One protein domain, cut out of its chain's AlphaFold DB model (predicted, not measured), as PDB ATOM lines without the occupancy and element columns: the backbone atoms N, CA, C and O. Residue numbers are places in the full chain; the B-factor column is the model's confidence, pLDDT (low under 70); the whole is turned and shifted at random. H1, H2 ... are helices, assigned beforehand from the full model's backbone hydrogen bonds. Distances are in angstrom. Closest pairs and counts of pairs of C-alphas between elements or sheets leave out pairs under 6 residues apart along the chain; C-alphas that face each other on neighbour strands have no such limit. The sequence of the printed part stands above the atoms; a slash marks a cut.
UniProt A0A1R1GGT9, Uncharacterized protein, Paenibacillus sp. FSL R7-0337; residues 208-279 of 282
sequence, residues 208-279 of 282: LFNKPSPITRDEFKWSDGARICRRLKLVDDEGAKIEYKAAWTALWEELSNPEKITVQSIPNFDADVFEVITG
ATOM      1  N   LEU A 208     -45.288 -26.424  47.785       97.25
ATOM      2  CA  LEU A 208     -44.822 -25.153  47.232       97.25
ATOM      3  C   LEU A 208     -44.860 -24.126  48.361       97.25
ATOM      4  O   LEU A 208     -45.866 -24.023  49.063       97.25
ATOM      5  N   PHE A 209     -43.743 -23.421  48.566       97.00
ATOM      6  CA  PHE A 209     -43.588 -22.421  49.633       97.00
ATOM      7  C   PHE A 209     -43.989 -22.952  51.023       97.00
ATOM      8  O   PHE A 209     -44.771 -22.347  51.753       97.00
ATOM      9  N   ASN A 210     -43.453 -24.126  51.380       96.62
ATOM     10  CA  ASN A 210     -43.660 -24.810  52.666       96.62
ATOM     11  C   ASN A 210     -45.118 -25.207  52.981       96.62
ATOM     12  O   ASN A 210     -45.416 -25.585  54.111       96.62
ATOM     13  N   LYS A 211     -46.023 -25.154  51.997       96.94
ATOM     14  CA  LYS A 211     -47.445 -25.494  52.149       96.94
ATOM     15  C   LYS A 211     -47.847 -26.570  51.134       96.94
ATOM     16  O   LYS A 211     -47.304 -26.565  50.023       96.94
ATOM     17  N   PRO A 212     -48.791 -27.474  51.466       97.12
ATOM     18  CA  PRO A 212     -49.364 -28.399  50.494       97.12
ATOM     19  C   PRO A 212     -49.862 -27.649  49.259       97.12
ATOM     20  O   PRO A 212     -50.617 -26.681  49.361       97.12
ATOM     21  N   SER A 213     -49.368 -28.055  48.099       96.31
ATOM     22  CA  SER A 213     -49.686 -27.432  46.823       96.31
ATOM     23  C   SER A 213     -51.091 -27.840  46.362       96.31
ATOM     24  O   SER A 213     -51.443 -29.015  46.483       96.31
ATOM     25  N   PRO A 214     -51.882 -26.918  45.783       96.06
ATOM     26  CA  PRO A 214     -53.147 -27.264  45.132       96.06
ATOM     27  C   PRO A 214     -52.948 -27.954  43.772       96.06
ATOM     28  O   PRO A 214     -53.902 -28.490  43.220       96.06
ATOM     29  N   ILE A 215     -51.728 -27.918  43.227       95.62
ATOM     30  CA  ILE A 215     -51.334 -28.608  41.994       95.62
ATOM     31  C   ILE A 215     -50.354 -29.743  42.301       95.62
ATOM     32  O   ILE A 215     -49.591 -29.688  43.269       95.62
ATOM     33  N   THR A 216     -50.334 -30.754  41.448       94.56
ATOM     34  CA  THR A 216     -49.413 -31.887  41.512       94.56
ATOM     35  C   THR A 216     -47.973 -31.487  41.170       94.56
ATOM     36  O   THR A 216     -47.691 -30.444  40.570       94.56
ATOM     37  N   ARG A 217     -47.026 -32.366  41.521       94.44
ATOM     38  CA  ARG A 217     -45.603 -32.209  41.183       94.44
ATOM     39  C   ARG A 217     -45.377 -32.102  39.672       94.44
ATOM     40  O   ARG A 217     -44.554 -31.294  39.241       94.44
ATOM     41  N   ASP A 218     -46.089 -32.905  38.883       94.19
ATOM     42  CA  ASP A 218     -45.961 -32.904  37.425       94.19
ATOM     43  C   ASP A 218     -46.573 -31.650  36.793       94.19
ATOM     44  O   ASP A 218     -45.955 -31.060  35.907       94.19
ATOM     45  N   GLU A 219     -47.713 -31.165  37.291       96.50
ATOM     46  CA  GLU A 219     -48.275 -29.883  36.846       96.50
ATOM     47  C   GLU A 219     -47.304 -28.728  37.108       96.50
ATOM     48  O   GLU A 219     -47.022 -27.939  36.204       96.50
ATOM     49  N   PHE A 220     -46.702 -28.661  38.304       97.19
ATOM     50  CA  PHE A 220     -45.689 -27.641  38.577       97.19
ATOM     51  C   PHE A 220     -44.479 -27.792  37.657       97.19
ATOM     52  O   PHE A 220     -44.030 -26.802  37.079       97.19
ATOM     53  N   LYS A 221     -43.972 -29.016  37.462       95.50
ATOM     54  CA  LYS A 221     -42.825 -29.293  36.583       95.50
ATOM     55  C   LYS A 221     -43.029 -28.709  35.183       95.50
ATOM     56  O   LYS A 221     -42.073 -28.160  34.627       95.50
ATOM     57  N   TRP A 222     -44.240 -28.771  34.639       97.19
ATOM     58  CA  TRP A 222     -44.551 -28.276  33.296       97.19
ATOM     59  C   TRP A 222     -45.111 -26.846  33.244       97.19
ATOM     60  O   TRP A 222     -45.267 -26.317  32.147       97.19
ATOM     61  N   SER A 223     -45.329 -26.196  34.390       97.44
ATOM     62  CA  SER A 223     -45.806 -24.808  34.477       97.44
ATOM     63  C   SER A 223     -44.799 -23.770  33.957       97.44
ATOM     64  O   SER A 223     -43.580 -23.973  34.016       97.44
ATOM     65  N   ASP A 224     -45.301 -22.610  33.520       98.19
ATOM     66  CA  ASP A 224     -44.464 -21.488  33.072       98.19
ATOM     67  C   ASP A 224     -43.575 -20.933  34.188       98.19
ATOM     68  O   ASP A 224     -42.398 -20.663  33.951       98.19
ATOM     69  N   GLY A 225     -44.082 -20.855  35.423       97.62
ATOM     70  CA  GLY A 225     -43.285 -20.445  36.583       97.62
ATOM     71  C   GLY A 225     -42.058 -21.341  36.772       97.62
ATOM     72  O   GLY A 225     -40.934 -20.852  36.875       97.62
ATOM     73  N   ALA A 226     -42.232 -22.663  36.704       97.50
ATOM     74  CA  ALA A 226     -41.103 -23.587  36.794       97.50
ATOM     75  C   ALA A 226     -40.170 -23.509  35.573       97.50
ATOM     76  O   ALA A 226     -38.957 -23.667  35.726       97.50
ATOM     77  N   ARG A 227     -40.695 -23.261  34.363       98.19
ATOM     78  CA  ARG A 227     -39.870 -23.039  33.157       98.19
ATOM     79  C   ARG A 227     -38.985 -21.804  33.300       98.19
ATOM     80  O   ARG A 227     -37.812 -21.884  32.946       98.19
ATOM     81  N   ILE A 228     -39.520 -20.710  33.841       98.38
ATOM     82  CA  ILE A 228     -38.768 -19.479  34.104       98.38
ATOM     83  C   ILE A 228     -37.685 -19.740  35.155       98.38
ATOM     84  O   ILE A 228     -36.514 -19.494  34.884       98.38
ATOM     85  N   CYS A 229     -38.036 -20.333  36.301       96.94
ATOM     86  CA  CYS A 229     -37.073 -20.644  37.364       96.94
ATOM     87  C   CYS A 229     -35.936 -21.573  36.895       96.94
ATOM     88  O   CYS A 229     -34.810 -21.463  37.371       96.94
ATOM     89  N   ARG A 230     -36.188 -22.471  35.931       96.62
ATOM     90  CA  ARG A 230     -35.159 -23.358  35.354       96.62
ATOM     91  C   ARG A 230     -34.114 -22.650  34.486       96.62
ATOM     92  O   ARG A 230     -33.133 -23.290  34.125       96.62
ATOM     93  N   ARG A 231     -34.290 -21.366  34.160       97.44
ATOM     94  CA  ARG A 231     -33.254 -20.554  33.493       97.44
ATOM     95  C   ARG A 231     -32.110 -20.161  34.431       97.44
ATOM     96  O   ARG A 231     -31.123 -19.617  33.950       97.44
ATOM     97  N   LEU A 232     -32.228 -20.435  35.735       97.19
ATOM     98  CA  LEU A 232     -31.188 -20.160  36.725       97.19
ATOM     99  C   LEU A 232     -29.859 -20.825  36.332       97.19
ATOM    100  O   LEU A 232     -29.770 -22.051  36.236       97.19
ATOM    101  N   LYS A 233     -28.817 -20.012  36.145       95.75
ATOM    102  CA  LYS A 233     -27.457 -20.471  35.848       95.75
ATOM    103  C   LYS A 233     -26.607 -20.430  37.114       95.75
ATOM    104  O   LYS A 233     -26.397 -19.365  37.678       95.75
ATOM    105  N   LEU A 234     -26.119 -21.588  37.554       95.94
ATOM    106  CA  LEU A 234     -25.223 -21.712  38.717       95.94
ATOM    107  C   LEU A 234     -23.743 -21.836  38.327       95.94
ATOM    108  O   LEU A 234     -22.889 -22.037  39.188       95.94
ATOM    109  N   VAL A 235     -23.449 -21.740  37.033       96.38
ATOM    110  CA  VAL A 235     -22.100 -21.693  36.473       96.38
ATOM    111  C   VAL A 235     -22.052 -20.625  35.384       96.38
ATOM    112  O   VAL A 235     -23.064 -20.416  34.707       96.38
ATOM    113  N   ASP A 236     -20.919 -19.942  35.256       92.50
ATOM    114  CA  ASP A 236     -20.660 -19.004  34.162       92.50
ATOM    115  C   ASP A 236     -20.227 -19.729  32.875       92.50
ATOM    116  O   ASP A 236     -20.179 -20.965  32.817       92.50
ATOM    117  N   ASP A 237     -19.964 -18.955  31.822       91.88
ATOM    118  CA  ASP A 237     -19.608 -19.484  30.503       91.88
ATOM    119  C   ASP A 237     -18.208 -20.142  30.508       91.88
ATOM    120  O   ASP A 237     -17.918 -21.005  29.674       91.88
ATOM    121  N   GLU A 238     -17.366 -19.806  31.488       94.88
ATOM    122  CA  GLU A 238     -16.058 -20.408  31.755       94.88
ATOM    123  C   GLU A 238     -16.130 -21.644  32.678       94.88
ATOM    124  O   GLU A 238     -15.126 -22.335  32.882       94.88
ATOM    125  N   GLY A 239     -17.312 -21.965  33.213       93.88
ATOM    126  CA  GLY A 239     -17.565 -23.110  34.088       93.88
ATOM    127  C   GLY A 239     -17.253 -22.876  35.571       93.88
ATOM    128  O   GLY A 239     -17.280 -23.833  36.355       93.88
ATOM    129  N   ALA A 240     -16.972 -21.641  35.989       95.88
ATOM    130  CA  ALA A 240     -16.840 -21.292  37.395       95.88
ATOM    131  C   ALA A 240     -18.219 -21.201  38.067       95.88
ATOM    132  O   ALA A 240     -19.222 -20.832  37.462       95.88
ATOM    133  N   LYS A 241     -18.286 -21.585  39.346       96.69
ATOM    134  CA  LYS A 241     -19.541 -21.597  40.111       96.69
ATOM    135  C   LYS A 241     -19.980 -20.177  40.458       96.69
ATOM    136  O   LYS A 241     -19.185 -19.396  40.973       96.69
ATOM    137  N   ILE A 242     -21.266 -19.903  40.275       96.00
ATOM    138  CA  ILE A 242     -21.919 -18.665  40.700       96.00
ATOM    139  C   ILE A 242     -22.617 -18.919  42.038       96.00
ATOM    140  O   ILE A 242     -23.293 -19.936  42.217       96.00
ATOM    141  N   GLU A 243     -22.478 -17.986  42.979       97.00
ATOM    142  CA  GLU A 243     -23.199 -18.039  44.252       97.00
ATOM    143  C   GLU A 243     -24.718 -18.056  44.036       97.00
ATOM    144  O   GLU A 243     -25.261 -17.287  43.243       97.00
ATOM    145  N   TYR A 244     -25.428 -18.916  44.772       96.69
ATOM    146  CA  TYR A 244     -26.836 -19.232  44.503       96.69
ATOM    147  C   TYR A 244     -27.748 -17.996  44.476       96.69
ATOM    148  O   TYR A 244     -28.544 -17.827  43.555       96.69
ATOM    149  N   LYS A 245     -27.615 -17.106  45.469       97.88
ATOM    150  CA  LYS A 245     -28.411 -15.869  45.529       97.88
ATOM    151  C   LYS A 245     -28.029 -14.882  44.425       97.88
ATOM    152  O   LYS A 245     -28.910 -14.262  43.846       97.88
ATOM    153  N   ALA A 246     -26.745 -14.794  44.072       96.94
ATOM    154  CA  ALA A 246     -26.290 -13.943  42.974       96.94
ATOM    155  C   ALA A 246     -26.854 -14.410  41.621       96.94
ATOM    156  O   ALA A 246     -27.306 -13.588  40.826       96.94
ATOM    157  N   ALA A 247     -26.909 -15.726  41.390       97.81
ATOM    158  CA  ALA A 247     -27.549 -16.301  40.209       97.81
ATOM    159  C   ALA A 247     -29.040 -15.939  40.121       97.81
ATOM    160  O   ALA A 247     -29.542 -15.623  39.042       97.81
ATOM    161  N   TRP A 248     -29.751 -15.954  41.254       98.19
ATOM    162  CA  TRP A 248     -31.149 -15.531  41.308       98.19
ATOM    163  C   TRP A 248     -31.318 -14.042  41.021       98.19
ATOM    164  O   TRP A 248     -32.196 -13.695  40.235       98.19
ATOM    165  N   THR A 249     -30.487 -13.178  41.611       97.81
ATOM    166  CA  THR A 249     -30.503 -11.734  41.332       97.81
ATOM    167  C   THR A 249     -30.307 -11.462  39.843       97.81
ATOM    168  O   THR A 249     -31.128 -10.770  39.248       97.81
ATOM    169  N   ALA A 250     -29.295 -12.078  39.222       97.00
ATOM    170  CA  ALA A 250     -29.026 -11.925  37.795       97.00
ATOM    171  C   ALA A 250     -30.210 -12.386  36.929       97.00
ATOM    172  O   ALA A 250     -30.645 -11.658  36.037       97.00
ATOM    173  N   LEU A 251     -30.787 -13.559  37.229       98.00
ATOM    174  CA  LEU A 251     -31.988 -14.034  36.537       98.00
ATOM    175  C   LEU A 251     -33.140 -13.035  36.696       98.00
ATOM    176  O   LEU A 251     -33.792 -12.693  35.717       98.00
ATOM    177  N   TRP A 252     -33.398 -12.558  37.913       98.31
ATOM    178  CA  TRP A 252     -34.509 -11.653  38.198       98.31
ATOM    179  C   TRP A 252     -34.380 -10.304  37.495       98.31
ATOM    180  O   TRP A 252     -35.381  -9.755  37.037       98.31
ATOM    181  N   GLU A 253     -33.170  -9.765  37.381       97.56
ATOM    182  CA  GLU A 253     -32.904  -8.541  36.622       97.56
ATOM    183  C   GLU A 253     -33.163  -8.727  35.120       97.56
ATOM    184  O   GLU A 253     -33.683  -7.813  34.480       97.56
ATOM    185  N   GLU A 254     -32.895  -9.921  34.580       97.62
ATOM    186  CA  GLU A 254     -33.167 -10.285  33.183       97.62
ATOM    187  C   GLU A 254     -34.670 -10.458  32.889       97.62
ATOM    188  O   GLU A 254     -35.119 -10.200  31.770       97.62
ATOM    189  N   LEU A 255     -35.465 -10.896  33.873       98.38
ATOM    190  CA  LEU A 255     -36.888 -11.167  33.663       98.38
ATOM    191  C   LEU A 255     -37.682  -9.898  33.329       98.38
ATOM    192  O   LEU A 255     -37.635  -8.878  34.032       98.38
ATOM    193  N   SER A 256     -38.532 -10.018  32.312       98.31
ATOM    194  CA  SER A 256     -39.563  -9.033  32.005       98.31
ATOM    195  C   SER A 256     -40.619  -8.958  33.116       98.31
ATOM    196  O   SER A 256     -40.815  -9.896  33.893       98.31
ATOM    197  N   ASN A 257     -41.356  -7.845  33.185       97.94
ATOM    198  CA  ASN A 257     -42.434  -7.694  34.169       97.94
ATOM    199  C   ASN A 257     -43.492  -8.816  34.087       97.94
ATOM    200  O   ASN A 257     -43.850  -9.340  35.141       97.94
ATOM    201  N   PRO A 258     -43.962  -9.253  32.896       98.50
ATOM    202  CA  PRO A 258     -44.852 -10.410  32.799       98.50
ATOM    203  C   PRO A 258     -44.245 -11.693  33.375       98.50
ATOM    204  O   PRO A 258     -44.930 -12.422  34.080       98.50
ATOM    205  N   GLU A 259     -42.958 -11.957  33.146       98.56
ATOM    206  CA  GLU A 259     -42.293 -13.147  33.694       98.56
ATOM    207  C   GLU A 259     -42.163 -13.082  35.219       98.56
ATOM    208  O   GLU A 259     -42.416 -14.079  35.898       98.56
ATOM    209  N   LYS A 260     -41.845 -11.906  35.774       98.56
ATOM    210  CA  LYS A 260     -41.846 -11.677  37.229       98.56
ATOM    211  C   LYS A 260     -43.225 -11.931  37.835       98.56
ATOM    212  O   LYS A 260     -43.310 -12.526  38.907       98.56
ATOM    213  N   ILE A 261     -44.293 -11.516  37.150       98.38
ATOM    214  CA  ILE A 261     -45.678 -11.797  37.554       98.38
ATOM    215  C   ILE A 261     -45.961 -13.302  37.485       98.38
ATOM    216  O   ILE A 261     -46.539 -13.850  38.420       98.38
ATOM    217  N   THR A 262     -45.516 -13.996  36.434       98.50
ATOM    218  CA  THR A 262     -45.685 -15.451  36.304       98.50
ATOM    219  C   THR A 262     -45.007 -16.213  37.443       98.50
ATOM    220  O   THR A 262     -45.598 -17.146  37.985       98.50
ATOM    221  N   VAL A 263     -43.802 -15.806  37.859       98.25
ATOM    222  CA  VAL A 263     -43.114 -16.402  39.021       98.25
ATOM    223  C   VAL A 263     -43.879 -16.125  40.319       98.25
ATOM    224  O   VAL A 263     -44.096 -17.042  41.107       98.25
ATOM    225  N   GLN A 264     -44.351 -14.894  40.519       98.06
ATOM    226  CA  GLN A 264     -45.164 -14.526  41.688       98.06
ATOM    227  C   GLN A 264     -46.561 -15.170  41.689       98.06
ATOM    228  O   GLN A 264     -47.228 -15.200  42.718       98.06
ATOM    229  N   SER A 265     -46.997 -15.722  40.554       97.88
ATOM    230  CA  SER A 265     -48.268 -16.443  40.412       97.88
ATOM    231  C   SER A 265     -48.138 -17.952  40.659       97.88
ATOM    232  O   SER A 265     -49.121 -18.680  40.509       97.88
ATOM    233  N   ILE A 266     -46.949 -18.452  41.024       98.12
ATOM    234  CA  ILE A 266     -46.782 -19.852  41.437       98.12
ATOM    235  C   ILE A 266     -47.693 -20.122  42.652       98.12
ATOM    236  O   ILE A 266     -47.736 -19.306  43.573       98.12
ATOM    237  N   PRO A 267     -48.420 -21.254  42.707       97.88
ATOM    238  CA  PRO A 267     -49.291 -21.541  43.841       97.88
ATOM    239  C   PRO A 267     -48.560 -21.491  45.183       97.88
ATOM    240  O   PRO A 267     -47.409 -21.913  45.294       97.88
ATOM    241  N   ASN A 268     -49.259 -20.992  46.204       97.94
ATOM    242  CA  ASN A 268     -48.731 -20.728  47.543       97.94
ATOM    243  C   ASN A 268     -47.593 -19.693  47.609       97.94
ATOM    244  O   ASN A 268     -46.958 -19.630  48.658       97.94
ATOM    245  N   PHE A 269     -47.340 -18.898  46.556       98.31
ATOM    246  CA  PHE A 269     -46.269 -17.895  46.560       98.31
ATOM    247  C   PHE A 269     -46.252 -17.081  47.856       98.31
ATOM    248  O   PHE A 269     -47.266 -16.531  48.291       98.31
ATOM    249  N   ASP A 270     -45.077 -17.040  48.469       98.38
ATOM    250  CA  ASP A 270     -44.839 -16.420  49.761       98.38
ATOM    251  C   ASP A 270     -43.569 -15.577  49.627       98.38
ATOM    252  O   ASP A 270     -42.482 -16.114  49.391       98.38
ATOM    253  N   ALA A 271     -43.733 -14.252  49.685       98.06
ATOM    254  CA  ALA A 271     -42.665 -13.297  49.405       98.06
ATOM    255  C   ALA A 271     -41.507 -13.416  50.406       98.06
ATOM    256  O   ALA A 271     -40.352 -13.311  50.004       98.06
ATOM    257  N   ASP A 272     -41.798 -13.726  51.672       98.25
ATOM    258  CA  ASP A 272     -40.774 -13.881  52.705       98.25
ATOM    259  C   ASP A 272     -39.948 -15.150  52.453       98.25
ATOM    260  O   ASP A 272     -38.717 -15.129  52.486       98.25
ATOM    261  N   VAL A 273     -40.609 -16.268  52.128       98.12
ATOM    262  CA  VAL A 273     -39.911 -17.508  51.747       98.12
ATOM    263  C   VAL A 273     -39.104 -17.303  50.460       98.12
ATOM    264  O   VAL A 273     -37.974 -17.795  50.357       98.12
ATOM    265  N   PHE A 274     -39.650 -16.566  49.489       98.19
ATOM    266  CA  PHE A 274     -38.948 -16.223  48.254       98.19
ATOM    267  C   PHE A 274     -37.690 -15.393  48.535       98.19
ATOM    268  O   PHE A 274     -36.621 -15.741  48.031       98.19
ATOM    269  N   GLU A 275     -37.773 -14.365  49.383       98.31
ATOM    270  CA  GLU A 275     -36.633 -13.537  49.791       98.31
ATOM    271  C   GLU A 275     -35.579 -14.358  50.550       98.31
ATOM    272  O   GLU A 275     -34.381 -14.248  50.279       98.31
ATOM    273  N   VAL A 276     -35.993 -15.259  51.447       98.06
ATOM    274  CA  VAL A 276     -35.065 -16.141  52.174       98.06
ATOM    275  C   VAL A 276     -34.247 -17.005  51.210       98.06
ATOM    276  O   VAL A 276     -33.018 -17.075  51.346       98.06
ATOM    277  N   ILE A 277     -34.908 -17.631  50.229       96.69
ATOM    278  CA  ILE A 277     -34.276 -18.535  49.256       96.69
ATOM    279  C   ILE A 277     -33.421 -17.752  48.255       96.69
ATOM    280  O   ILE A 277     -32.260 -18.096  48.031       96.69
ATOM    281  N   THR A 278     -33.979 -16.700  47.662       97.50
ATOM    282  CA  THR A 278     -33.399 -16.033  46.486       97.50
ATOM    283  C   THR A 278     -32.602 -14.773  46.824       97.50
ATOM    284  O   THR A 278     -31.702 -14.407  46.078       97.50
ATOM    285  N   GLY A 279     -32.888 -14.125  47.956       97.62
ATOM    286  CA  GLY A 279     -32.378 -12.796  48.307       97.62
ATOM    287  C   GLY A 279     -33.136 -11.632  47.658       97.62
ATOM    288  O   GLY A 279     -32.712 -10.490  47.808       97.62
TER     289      GLY A 279
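Overview. This is residues 208 to 279 of the 282 residues of an uncharacterized protein of Paenibacillus sp. FSL R7-0337 (UniProt A0A1R1GGT9). Two helices, H3 and H4, make a V joined by residues 255 and 256, and H2 and H5 lie on opposite sides of it, H2 crossing H4 and H5 meeting the first part of H3. H1 sits beyond H2, away from the V, while a long loop, residues 230 to 243, reaches out to make one end of the length, opposite the stretch around Pro 214. The printed part has 72 residues with five named helices, H1 to H5 in order along it, and no named strand; the class is all helix. It is only just compact, close to loose, with a radius of gyration of the C-alphas of 12.9 A, and it is elongated, spanning 40 by 24 by 22 A.

Along the chain. Start at Leu 208 and read on to C-alpha 217 at (-45.603, -32.209, 41.183), where H1 begins; it covers residues 217 to 222. After one residue you reach H2, residues 224 to 229. Next find C-alpha 244 at (-26.836, -19.232, 44.503); from there H3, the longest helix, runs through residues 244 to 254, 15.8 A from first to last C-alpha. H4 takes residues 257 to 264, 10.5 A long. H5 takes residues 271 to 278, 10.1 A long, and ends at C-alpha 278 at (-33.399, -16.033, 46.486).

Arrangement. Look first at Phe 220 and Ala 226, the closest C-alphas of H1 and H2 at 6.4 A: these helices are close but not clearly touching, and about perpendicular at 88 degrees. H1 is apart from H3, H4 and H5. H2 and H4 touch, closest at the C-alphas of Gly 225 and Val 263, 4.7 A apart, and are about perpendicular at 90 degrees. H2 and H3 are near each other, with 5 pairs of C-alphas within 10 A. H3 and H4 are close but not clearly touching, their closest C-alphas, those of Trp 252 and Lys 260, being 7.4 A apart; they run opposite ways at a tilt of 38 degrees, only just steep. H3 and H5 touch at Lys 245 and Thr 278, whose C-alphas, the closest, are 5.1 A apart; they run opposite ways at a steep tilt of 67 degrees, only just short of about perpendicular. H4 and H5 are only just apart, at 8.2 A, and H2 and H5 are apart. Check the backbones of H1, H2, H3, H4 and H5: in each, every O i to N i+4 pair is within hydrogen-bond range.

Size, cuts and confidence. The two C-alphas farthest apart are those of Pro 214 and Glu 238, at 40.0 A. The printed part has no cut. The links H1 to H2 and H3 to H4 are tight, H4 to H5 is short, and H2 to H3 is long, with 14 residues. The mean pLDDT of the printed part is 97.1, and no printed residue is under 70.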